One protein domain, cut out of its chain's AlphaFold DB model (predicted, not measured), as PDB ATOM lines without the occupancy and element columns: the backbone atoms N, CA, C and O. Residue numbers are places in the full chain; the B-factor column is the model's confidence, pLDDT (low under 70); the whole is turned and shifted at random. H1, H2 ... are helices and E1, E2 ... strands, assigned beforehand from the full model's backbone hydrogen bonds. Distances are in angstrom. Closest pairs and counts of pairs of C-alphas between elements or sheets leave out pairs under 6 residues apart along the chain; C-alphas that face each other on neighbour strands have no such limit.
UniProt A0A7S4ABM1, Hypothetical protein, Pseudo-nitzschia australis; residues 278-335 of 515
ATOM      1  N   ILE A 278     -25.804   1.249 -12.756       88.62
ATOM      2  CA  ILE A 278     -26.530   2.170 -11.869       88.62
ATOM      3  C   ILE A 278     -27.534   2.978 -12.692       88.62
ATOM      4  O   ILE A 278     -27.145   3.771 -13.545       88.62
ATOM      5  N   TYR A 279     -28.823   2.846 -12.372       90.00
ATOM      6  CA  TYR A 279     -29.901   3.605 -13.014       90.00
ATOM      7  C   TYR A 279     -30.492   4.644 -12.068       90.00
ATOM      8  O   TYR A 279     -30.998   4.326 -10.989       90.00
ATOM      9  N   THR A 280     -30.488   5.907 -12.488       94.06
ATOM     10  CA  THR A 280     -31.087   6.991 -11.700       94.06
ATOM     11  C   THR A 280     -32.560   7.152 -12.059       94.06
ATOM     12  O   THR A 280     -32.902   7.510 -13.181       94.06
ATOM     13  N   CYS A 281     -33.451   6.956 -11.088       93.88
ATOM     14  CA  CYS A 281     -34.879   7.173 -11.288       93.88
ATOM     15  C   CYS A 281     -35.168   8.644 -11.613       93.88
ATOM     16  O   CYS A 281     -34.891   9.535 -10.806       93.88
ATOM     17  N   GLU A 282     -35.808   8.913 -12.750       93.88
ATOM     18  CA  GLU A 282     -36.094  10.285 -13.170       93.88
ATOM     19  C   GLU A 282     -37.012  11.040 -12.202       93.88
ATOM     20  O   GLU A 282     -36.849  12.253 -12.026       93.88
ATOM     21  N   VAL A 283     -37.926  10.314 -11.546       93.38
ATOM     22  CA  VAL A 283     -38.971  10.862 -10.669       93.38
ATOM     23  C   VAL A 283     -38.425  11.245  -9.296       93.38
ATOM     24  O   VAL A 283     -38.646  12.364  -8.838       93.38
ATOM     25  N   CYS A 284     -37.715  10.333  -8.622       93.50
ATOM     26  CA  CYS A 284     -37.261  10.545  -7.240       93.50
ATOM     27  C   CYS A 284     -35.746  10.733  -7.083       93.50
ATOM     28  O   CYS A 284     -35.292  10.989  -5.970       93.50
ATOM     29  N   LYS A 285     -34.979  10.640  -8.179       95.06
ATOM     30  CA  LYS A 285     -33.506  10.729  -8.209       95.06
ATOM     31  C   LYS A 285     -32.792   9.677  -7.351       95.06
ATOM     32  O   LYS A 285     -31.651   9.876  -6.960       95.06
ATOM     33  N   HIS A 286     -33.468   8.571  -7.052       94.19
ATOM     34  CA  HIS A 286     -32.870   7.424  -6.379       94.19
ATOM     35  C   HIS A 286     -32.052   6.598  -7.374       94.19
ATOM     36  O   HIS A 286     -32.542   6.309  -8.468       94.19
ATOM     37  N   GLU A 287     -30.836   6.225  -6.990       94.00
ATOM     38  CA  GLU A 287     -29.962   5.326  -7.745       94.00
ATOM     39  C   GLU A 287     -30.358   3.875  -7.453       94.00
ATOM     40  O   GLU A 287     -30.392   3.459  -6.299       94.00
ATOM     41  N   ASN A 288     -30.693   3.119  -8.495       90.56
ATOM     42  CA  ASN A 288     -31.086   1.716  -8.416       90.56
ATOM     43  C   ASN A 288     -29.928   0.899  -8.980       90.56
ATOM     44  O   ASN A 288     -29.495   1.138 -10.109       90.56
ATOM     45  N   ILE A 289     -29.416  -0.029  -8.180       88.31
ATOM     46  CA  ILE A 289     -28.260  -0.848  -8.535       88.31
ATOM     47  C   ILE A 289     -28.788  -2.201  -8.986       88.31
ATOM     48  O   ILE A 289     -29.419  -2.900  -8.199       88.31
ATOM     49  N   ASN A 290     -28.507  -2.566 -10.235       85.88
ATOM     50  CA  ASN A 290     -28.951  -3.816 -10.847       85.88
ATOM     51  C   ASN A 290     -30.466  -4.095 -10.699       85.88
ATOM     52  O   ASN A 290     -30.849  -5.134 -10.140       85.88
ATOM     53  N   PRO A 291     -31.338  -3.167 -11.150       88.88
ATOM     54  CA  PRO A 291     -32.779  -3.305 -10.977       88.88
ATOM     55  C   PRO A 291     -33.276  -4.606 -11.620       88.88
ATOM     56  O   PRO A 291     -32.888  -4.944 -12.733       88.88
ATOM     57  N   GLN A 292     -34.139  -5.342 -10.919       88.25
ATOM     58  CA  GLN A 292     -34.749  -6.571 -11.433       88.25
ATOM     59  C   GLN A 292     -36.113  -6.263 -12.070       88.25
ATOM     60  O   GLN A 292     -36.843  -5.417 -11.538       88.25
ATOM     61  N   PRO A 293     -36.493  -6.943 -13.166       93.12
ATOM     62  CA  PRO A 293     -37.828  -6.798 -13.726       93.12
ATOM     63  C   PRO A 293     -38.881  -7.376 -12.769       93.12
ATOM     64  O   PRO A 293     -38.644  -8.366 -12.069       93.12
ATOM     65  N   ASN A 294     -40.061  -6.760 -12.728       89.75
ATOM     66  CA  ASN A 294     -41.225  -7.305 -12.027       89.75
ATOM     67  C   ASN A 294     -41.872  -8.464 -12.826       89.75
ATOM     68  O   ASN A 294     -41.375  -8.871 -13.874       89.75
ATOM     69  N   GLU A 295     -43.003  -8.999 -12.343       87.44
ATOM     70  CA  GLU A 295     -43.737 -10.087 -13.023       87.44
ATOM     71  C   GLU A 295     -44.214  -9.720 -14.443       87.44
ATOM     72  O   GLU A 295     -44.432 -10.615 -15.260       87.44
ATOM     73  N   ASP A 296     -44.332  -8.425 -14.744       87.50
ATOM     74  CA  ASP A 296     -44.749  -7.893 -16.044       87.50
ATOM     75  C   ASP A 296     -43.557  -7.597 -16.983       87.50
ATOM     76  O   ASP A 296     -43.762  -7.253 -18.146       87.50
ATOM     77  N   GLY A 297     -42.310  -7.752 -16.512       89.31
ATOM     78  CA  GLY A 297     -41.095  -7.442 -17.276       89.31
ATOM     79  C   GLY A 297     -40.616  -5.986 -17.173       89.31
ATOM     80  O   GLY A 297     -39.648  -5.612 -17.837       89.31
ATOM     81  N   ASP A 298     -41.255  -5.166 -16.336       92.06
ATOM     82  CA  ASP A 298     -40.910  -3.759 -16.132       92.06
ATOM     83  C   ASP A 298     -39.863  -3.579 -15.026       92.06
ATOM     84  O   ASP A 298     -39.953  -4.168 -13.948       92.06
ATOM     85  N   TYR A 299     -38.905  -2.683 -15.257       95.06
ATOM     86  CA  TYR A 299     -37.907  -2.289 -14.265       95.06
ATOM     87  C   TYR A 299     -38.458  -1.111 -13.469       95.06
ATOM     88  O   TYR A 299     -38.702  -0.041 -14.024       95.06
ATOM     89  N   LEU A 300     -38.683  -1.296 -12.168       95.62
ATOM     90  CA  LEU A 300     -39.277  -0.276 -11.304       95.62
ATOM     91  C   LEU A 300     -38.255   0.247 -10.298       95.62
ATOM     92  O   LEU A 300     -37.461  -0.505  -9.741       95.62
ATOM     93  N   CYS A 301     -38.312   1.546 -10.016       95.94
ATOM     94  CA  CYS A 301     -37.503   2.147  -8.969       95.94
ATOM     95  C   CYS A 301     -37.921   1.619  -7.593       95.94
ATOM     96  O   CYS A 301     -39.080   1.781  -7.201       95.94
ATOM     97  N   GLU A 302     -36.969   1.109  -6.813       93.94
ATOM     98  CA  GLU A 302     -37.226   0.514  -5.493       93.94
ATOM     99  C   GLU A 302     -37.841   1.507  -4.495       93.94
ATOM    100  O   GLU A 302     -38.615   1.129  -3.615       93.94
ATOM    101  N   HIS A 303     -37.535   2.801  -4.638       96.00
ATOM    102  CA  HIS A 303     -38.001   3.826  -3.709       96.00
ATOM    103  C   HIS A 303     -39.410   4.354  -4.020       96.00
ATOM    104  O   HIS A 303     -40.167   4.681  -3.105       96.00
ATOM    105  N   CYS A 304     -39.778   4.499  -5.298       94.38
ATOM    106  CA  CYS A 304     -41.029   5.174  -5.684       94.38
ATOM    107  C   CYS A 304     -41.938   4.382  -6.632       94.38
ATOM    108  O   CYS A 304     -43.030   4.860  -6.936       94.38
ATOM    109  N   GLY A 305     -41.509   3.210  -7.109       94.38
ATOM    110  CA  GLY A 305     -42.277   2.350  -8.013       94.38
ATOM    111  C   GLY A 305     -42.484   2.908  -9.424       94.38
ATOM    112  O   GLY A 305     -43.285   2.364 -10.173       94.38
ATOM    113  N   SER A 306     -41.812   4.004  -9.790       94.44
ATOM    114  CA  SER A 306     -41.847   4.530 -11.163       94.44
ATOM    115  C   SER A 306     -40.974   3.679 -12.082       94.44
ATOM    116  O   SER A 306     -39.944   3.181 -11.628       94.44
ATOM    117  N   ALA A 307     -41.359   3.547 -13.353       93.88
ATOM    118  CA  ALA A 307     -40.561   2.840 -14.352       93.88
ATOM    119  C   ALA A 307     -39.164   3.468 -14.494       93.88
ATOM    120  O   ALA A 307     -39.015   4.693 -14.465       93.88
ATOM    121  N   LEU A 308     -38.151   2.613 -14.597       94.75
ATOM    122  CA  LEU A 308     -36.774   2.973 -14.894       94.75
ATOM    123  C   LEU A 308     -36.556   2.874 -16.400       94.75
ATOM    124  O   LEU A 308     -36.973   1.902 -17.030       94.75
ATOM    125  N   ASP A 309     -35.884   3.879 -16.953       92.50
ATOM    126  CA  ASP A 309     -35.395   3.837 -18.325       92.50
ATOM    127  C   ASP A 309     -34.074   3.062 -18.336       92.50
ATOM    128  O   ASP A 309     -32.997   3.620 -18.133       92.50
ATOM    129  N   VAL A 310     -34.196   1.737 -18.408       90.88
ATOM    130  CA  VAL A 310     -33.060   0.833 -18.591       90.88
ATOM    131  C   VAL A 310     -32.792   0.679 -20.085       90.88
ATOM    132  O   VAL A 310     -33.726   0.457 -20.866       90.88
ATOM    133  N   ASP A 311     -31.525   0.806 -20.474       86.50
ATOM    134  CA  ASP A 311     -31.101   0.589 -21.853       86.50
ATOM    135  C   ASP A 311     -31.416  -0.844 -22.313       86.50
ATOM    136  O   ASP A 311     -31.605  -1.779 -21.525       86.50
ATOM    137  N   GLU A 312     -31.560  -0.995 -23.626       78.81
ATOM    138  CA  GLU A 312     -31.998  -2.243 -24.245       78.81
ATOM    139  C   GLU A 312     -30.976  -3.373 -24.044       78.81
ATOM    140  O   GLU A 312     -31.362  -4.523 -23.839       78.81
ATOM    141  N   GLU A 313     -29.687  -3.034 -23.974       78.38
ATOM    142  CA  GLU A 313     -28.593  -3.964 -23.680       78.38
ATOM    143  C   GLU A 313     -28.728  -4.575 -22.272       78.38
ATOM    144  O   GLU A 313     -28.656  -5.798 -22.091       78.38
ATOM    145  N   TYR A 314     -29.043  -3.756 -21.265       81.44
ATOM    146  CA  TYR A 314     -29.329  -4.227 -19.913       81.44
ATOM    147  C   TYR A 314     -30.628  -5.031 -19.833       81.44
ATOM    148  O   TYR A 314     -30.673  -6.086 -19.196       81.44
ATOM    149  N   ARG A 315     -31.685  -4.599 -20.534       78.75
ATOM    150  CA  ARG A 315     -32.934  -5.376 -20.624       78.75
ATOM    151  C   ARG A 315     -32.694  -6.773 -21.189       78.75
ATOM    152  O   ARG A 315     -33.267  -7.735 -20.677       78.75
ATOM    153  N   MET A 316     -31.852  -6.887 -22.216       65.50
ATOM    154  CA  MET A 316     -31.516  -8.151 -22.870       65.50
ATOM    155  C   MET A 316     -30.668  -9.064 -21.979       65.50
ATOM    156  O   MET A 316     -30.950 -10.261 -21.886       65.50
ATOM    157  N   SER A 317     -29.678  -8.506 -21.277       70.44
ATOM    158  CA  SER A 317     -28.807  -9.271 -20.375       70.44
ATOM    159  C   SER A 317     -29.530  -9.766 -19.114       70.44
ATOM    160  O   SER A 317     -29.327 -10.911 -18.706       70.44
ATOM    161  N   ALA A 318     -30.430  -8.967 -18.531       65.69
ATOM    162  CA  ALA A 318     -31.165  -9.333 -17.317       65.69
ATOM    163  C   ALA A 318     -32.390 -10.239 -17.570       65.69
ATOM    164  O   ALA A 318     -32.760 -11.022 -16.694       65.69
ATOM    165  N   ALA A 319     -32.999 -10.204 -18.762       52.47
ATOM    166  CA  ALA A 319     -34.164 -11.035 -19.098       52.47
ATOM    167  C   ALA A 319     -33.822 -12.455 -19.597       52.47
ATOM    168  O   ALA A 319     -34.729 -13.229 -19.911       52.47
ATOM    169  N   GLY A 320     -32.538 -12.819 -19.708       51.03
ATOM    170  CA  GLY A 320     -32.130 -14.098 -20.309       51.03
ATOM    171  C   GLY A 320     -32.645 -14.282 -21.749       51.03
ATOM    172  O   GLY A 320     -32.903 -15.411 -22.174       51.03
ATOM    173  N   GLY A 321     -32.858 -13.171 -22.465       46.19
ATOM    174  CA  GLY A 321     -33.507 -13.113 -23.773       46.19
ATOM    175  C   GLY A 321     -32.533 -13.330 -24.930       46.19
ATOM    176  O   GLY A 321     -31.371 -12.945 -24.865       46.19
ATOM    177  N   CYS A 322     -33.013 -13.971 -25.997       48.75
ATOM    178  CA  CYS A 322     -32.248 -14.173 -27.228       48.75
ATOM    179  C   CYS A 322     -31.994 -12.824 -27.920       48.75
ATOM    180  O   CYS A 322     -32.922 -12.030 -28.061       48.75
ATOM    181  N   LEU A 323     -30.763 -12.597 -28.381       46.47
ATOM    182  CA  LEU A 323     -30.445 -11.522 -29.323       46.47
ATOM    183  C   LEU A 323     -31.115 -11.835 -30.672       46.47
ATOM    184  O   LEU A 323     -31.373 -13.002 -30.951       46.47
ATOM    185  N   PHE A 324     -31.416 -10.836 -31.498       52.34
ATOM    186  CA  PHE A 324     -31.939 -11.006 -32.863       52.34
ATOM    187  C   PHE A 324     -30.950 -10.371 -33.850       52.34
ATOM    188  O   PHE A 324     -30.311  -9.381 -33.499       52.34
ATOM    189  N   ASP A 325     -30.718 -11.003 -35.003       62.53
ATOM    190  CA  ASP A 325     -29.809 -10.473 -36.019       62.53
ATOM    191  C   ASP A 325     -30.457  -9.287 -36.725       62.53
ATOM    192  O   ASP A 325     -31.623  -8.954 -36.503       62.53
ATOM    193  N   GLU A 326     -29.680  -8.641 -37.586       59.22
ATOM    194  CA  GLU A 326     -30.119  -7.537 -38.442       59.22
ATOM    195  C   GLU A 326     -31.345  -7.878 -39.313       59.22
ATOM    196  O   GLU A 326     -32.044  -6.978 -39.770       59.22
ATOM    197  N   ASN A 327     -31.684  -9.166 -39.458       62.50
ATOM    198  CA  ASN A 327     -32.864  -9.650 -40.176       62.50
ATOM    199  C   ASN A 327     -34.053  -9.982 -39.252       62.50
ATOM    200  O   ASN A 327     -35.053 -10.545 -39.702       62.50
ATOM    201  N   GLY A 328     -33.967  -9.669 -37.957       53.94
ATOM    202  CA  GLY A 328     -35.011  -9.971 -36.979       53.94
ATOM    203  C   GLY A 328     -35.169 -11.467 -36.688       53.94
ATOM    204  O   GLY A 328     -36.198 -11.874 -36.141       53.94
ATOM    205  N   MET A 329     -34.181 -12.302 -37.033       49.09
ATOM    206  CA  MET A 329     -34.149 -13.707 -36.633       49.09
ATOM    207  C   MET A 329     -33.424 -13.850 -35.297       49.09
ATOM    208  O   MET A 329     -32.399 -13.211 -35.092       49.09
ATOM    209  N   PRO A 330     -33.915 -14.673 -34.354       49.62
ATOM    210  CA  PRO A 330     -33.249 -14.836 -33.070       49.62
ATOM    211  C   PRO A 330     -31.826 -15.373 -33.290       49.62
ATOM    212  O   PRO A 330     -31.648 -16.539 -33.650       49.62
ATOM    213  N   ILE A 331     -30.809 -14.550 -33.016       56.44
ATOM    214  CA  ILE A 331     -29.456 -14.988 -32.671       56.44
ATOM    215  C   ILE A 331     -29.601 -15.762 -31.370       56.44
ATOM    216  O   ILE A 331     -29.438 -15.261 -30.254       56.44
ATOM    217  N   THR A 332     -29.956 -17.034 -31.503       45.69
ATOM    218  CA  THR A 332     -29.852 -17.982 -30.407       45.69
ATOM    219  C   THR A 332     -28.447 -17.818 -29.842       45.69
ATOM    220  O   THR A 332     -27.502 -17.979 -30.622       45.69
ATOM    221  N   ASN A 333     -28.336 -17.434 -28.556       45.25
ATOM    222  CA  ASN A 333     -27.096 -17.349 -27.768       45.25
ATOM    223  C   ASN A 333     -26.014 -18.147 -28.457       45.25
ATOM    224  O   ASN A 333     -26.265 -19.351 -28.530       45.25
ATOM    225  N   LYS A 334     -24.938 -17.513 -28.984       46.53
ATOM    226  CA  LYS A 334     -23.834 -18.175 -29.714       46.53
ATOM    227  C   LYS A 334     -23.692 -19.567 -29.131       46.53
ATOM    228  O   LYS A 334     -23.116 -19.709 -28.052       46.53
ATOM    229  N   LYS A 335     -24.356 -20.553 -29.757       53.41
ATOM    230  CA  LYS A 335     -24.488 -21.874 -29.145       53.41
ATOM    231  C   LYS A 335     -23.047 -22.272 -29.022       53.41
ATOM    232  O   LYS A 335     -22.362 -22.266 -30.045       53.41
TER     233      LYS A 335
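This is residues 278 to 335 of the 515 residues of the protein "Hypothetical protein" of Pseudo-nitzschia australis (UniProt A0A7S4ABM1). With little regular structure, the model is mostly loops strung along one long axis: a small head at one end, where the two-strand hairpin E1 and E2 lies beside the looping residues 290 to 308, one short helix H1 midway, and a tail at the other end that folds back on itself. The 58 residues printed have named elements in the order E1, E2, H1, an antiparallel sheet E1 - E2, and mixed class, with 13 residues in named elements. The whole is loose, radius of gyration of the C-alphas 13.6 A, spanning 39 by 20 by 16 A.

E1, residues 278 to 280, begins at C-alpha 278 (-26.530, 2.170, -11.869). E2 is residues 287 to 289. H1, residues 312 to 318, is 9.9 A long and ends at C-alpha 318 (-31.165, -9.333, -17.317).

E1 and E2 form an antiparallel hairpin at 151 degrees, with N 279 and O 288 2.9 A apart, within hydrogen-bond range. E1 and H1 are apart. In H1 every O i to N i+4 pair is within hydrogen-bond range. Residues 323 to 324 pair antiparallel with 330 to 331.

The C-alphas farthest apart, of Cys 284 and Lys 335, are 41.2 A apart. The printed part has no cut; the link E2 to H1 is long, 22 residues. Residues 316 and 318 to 335 have pLDDT under 70.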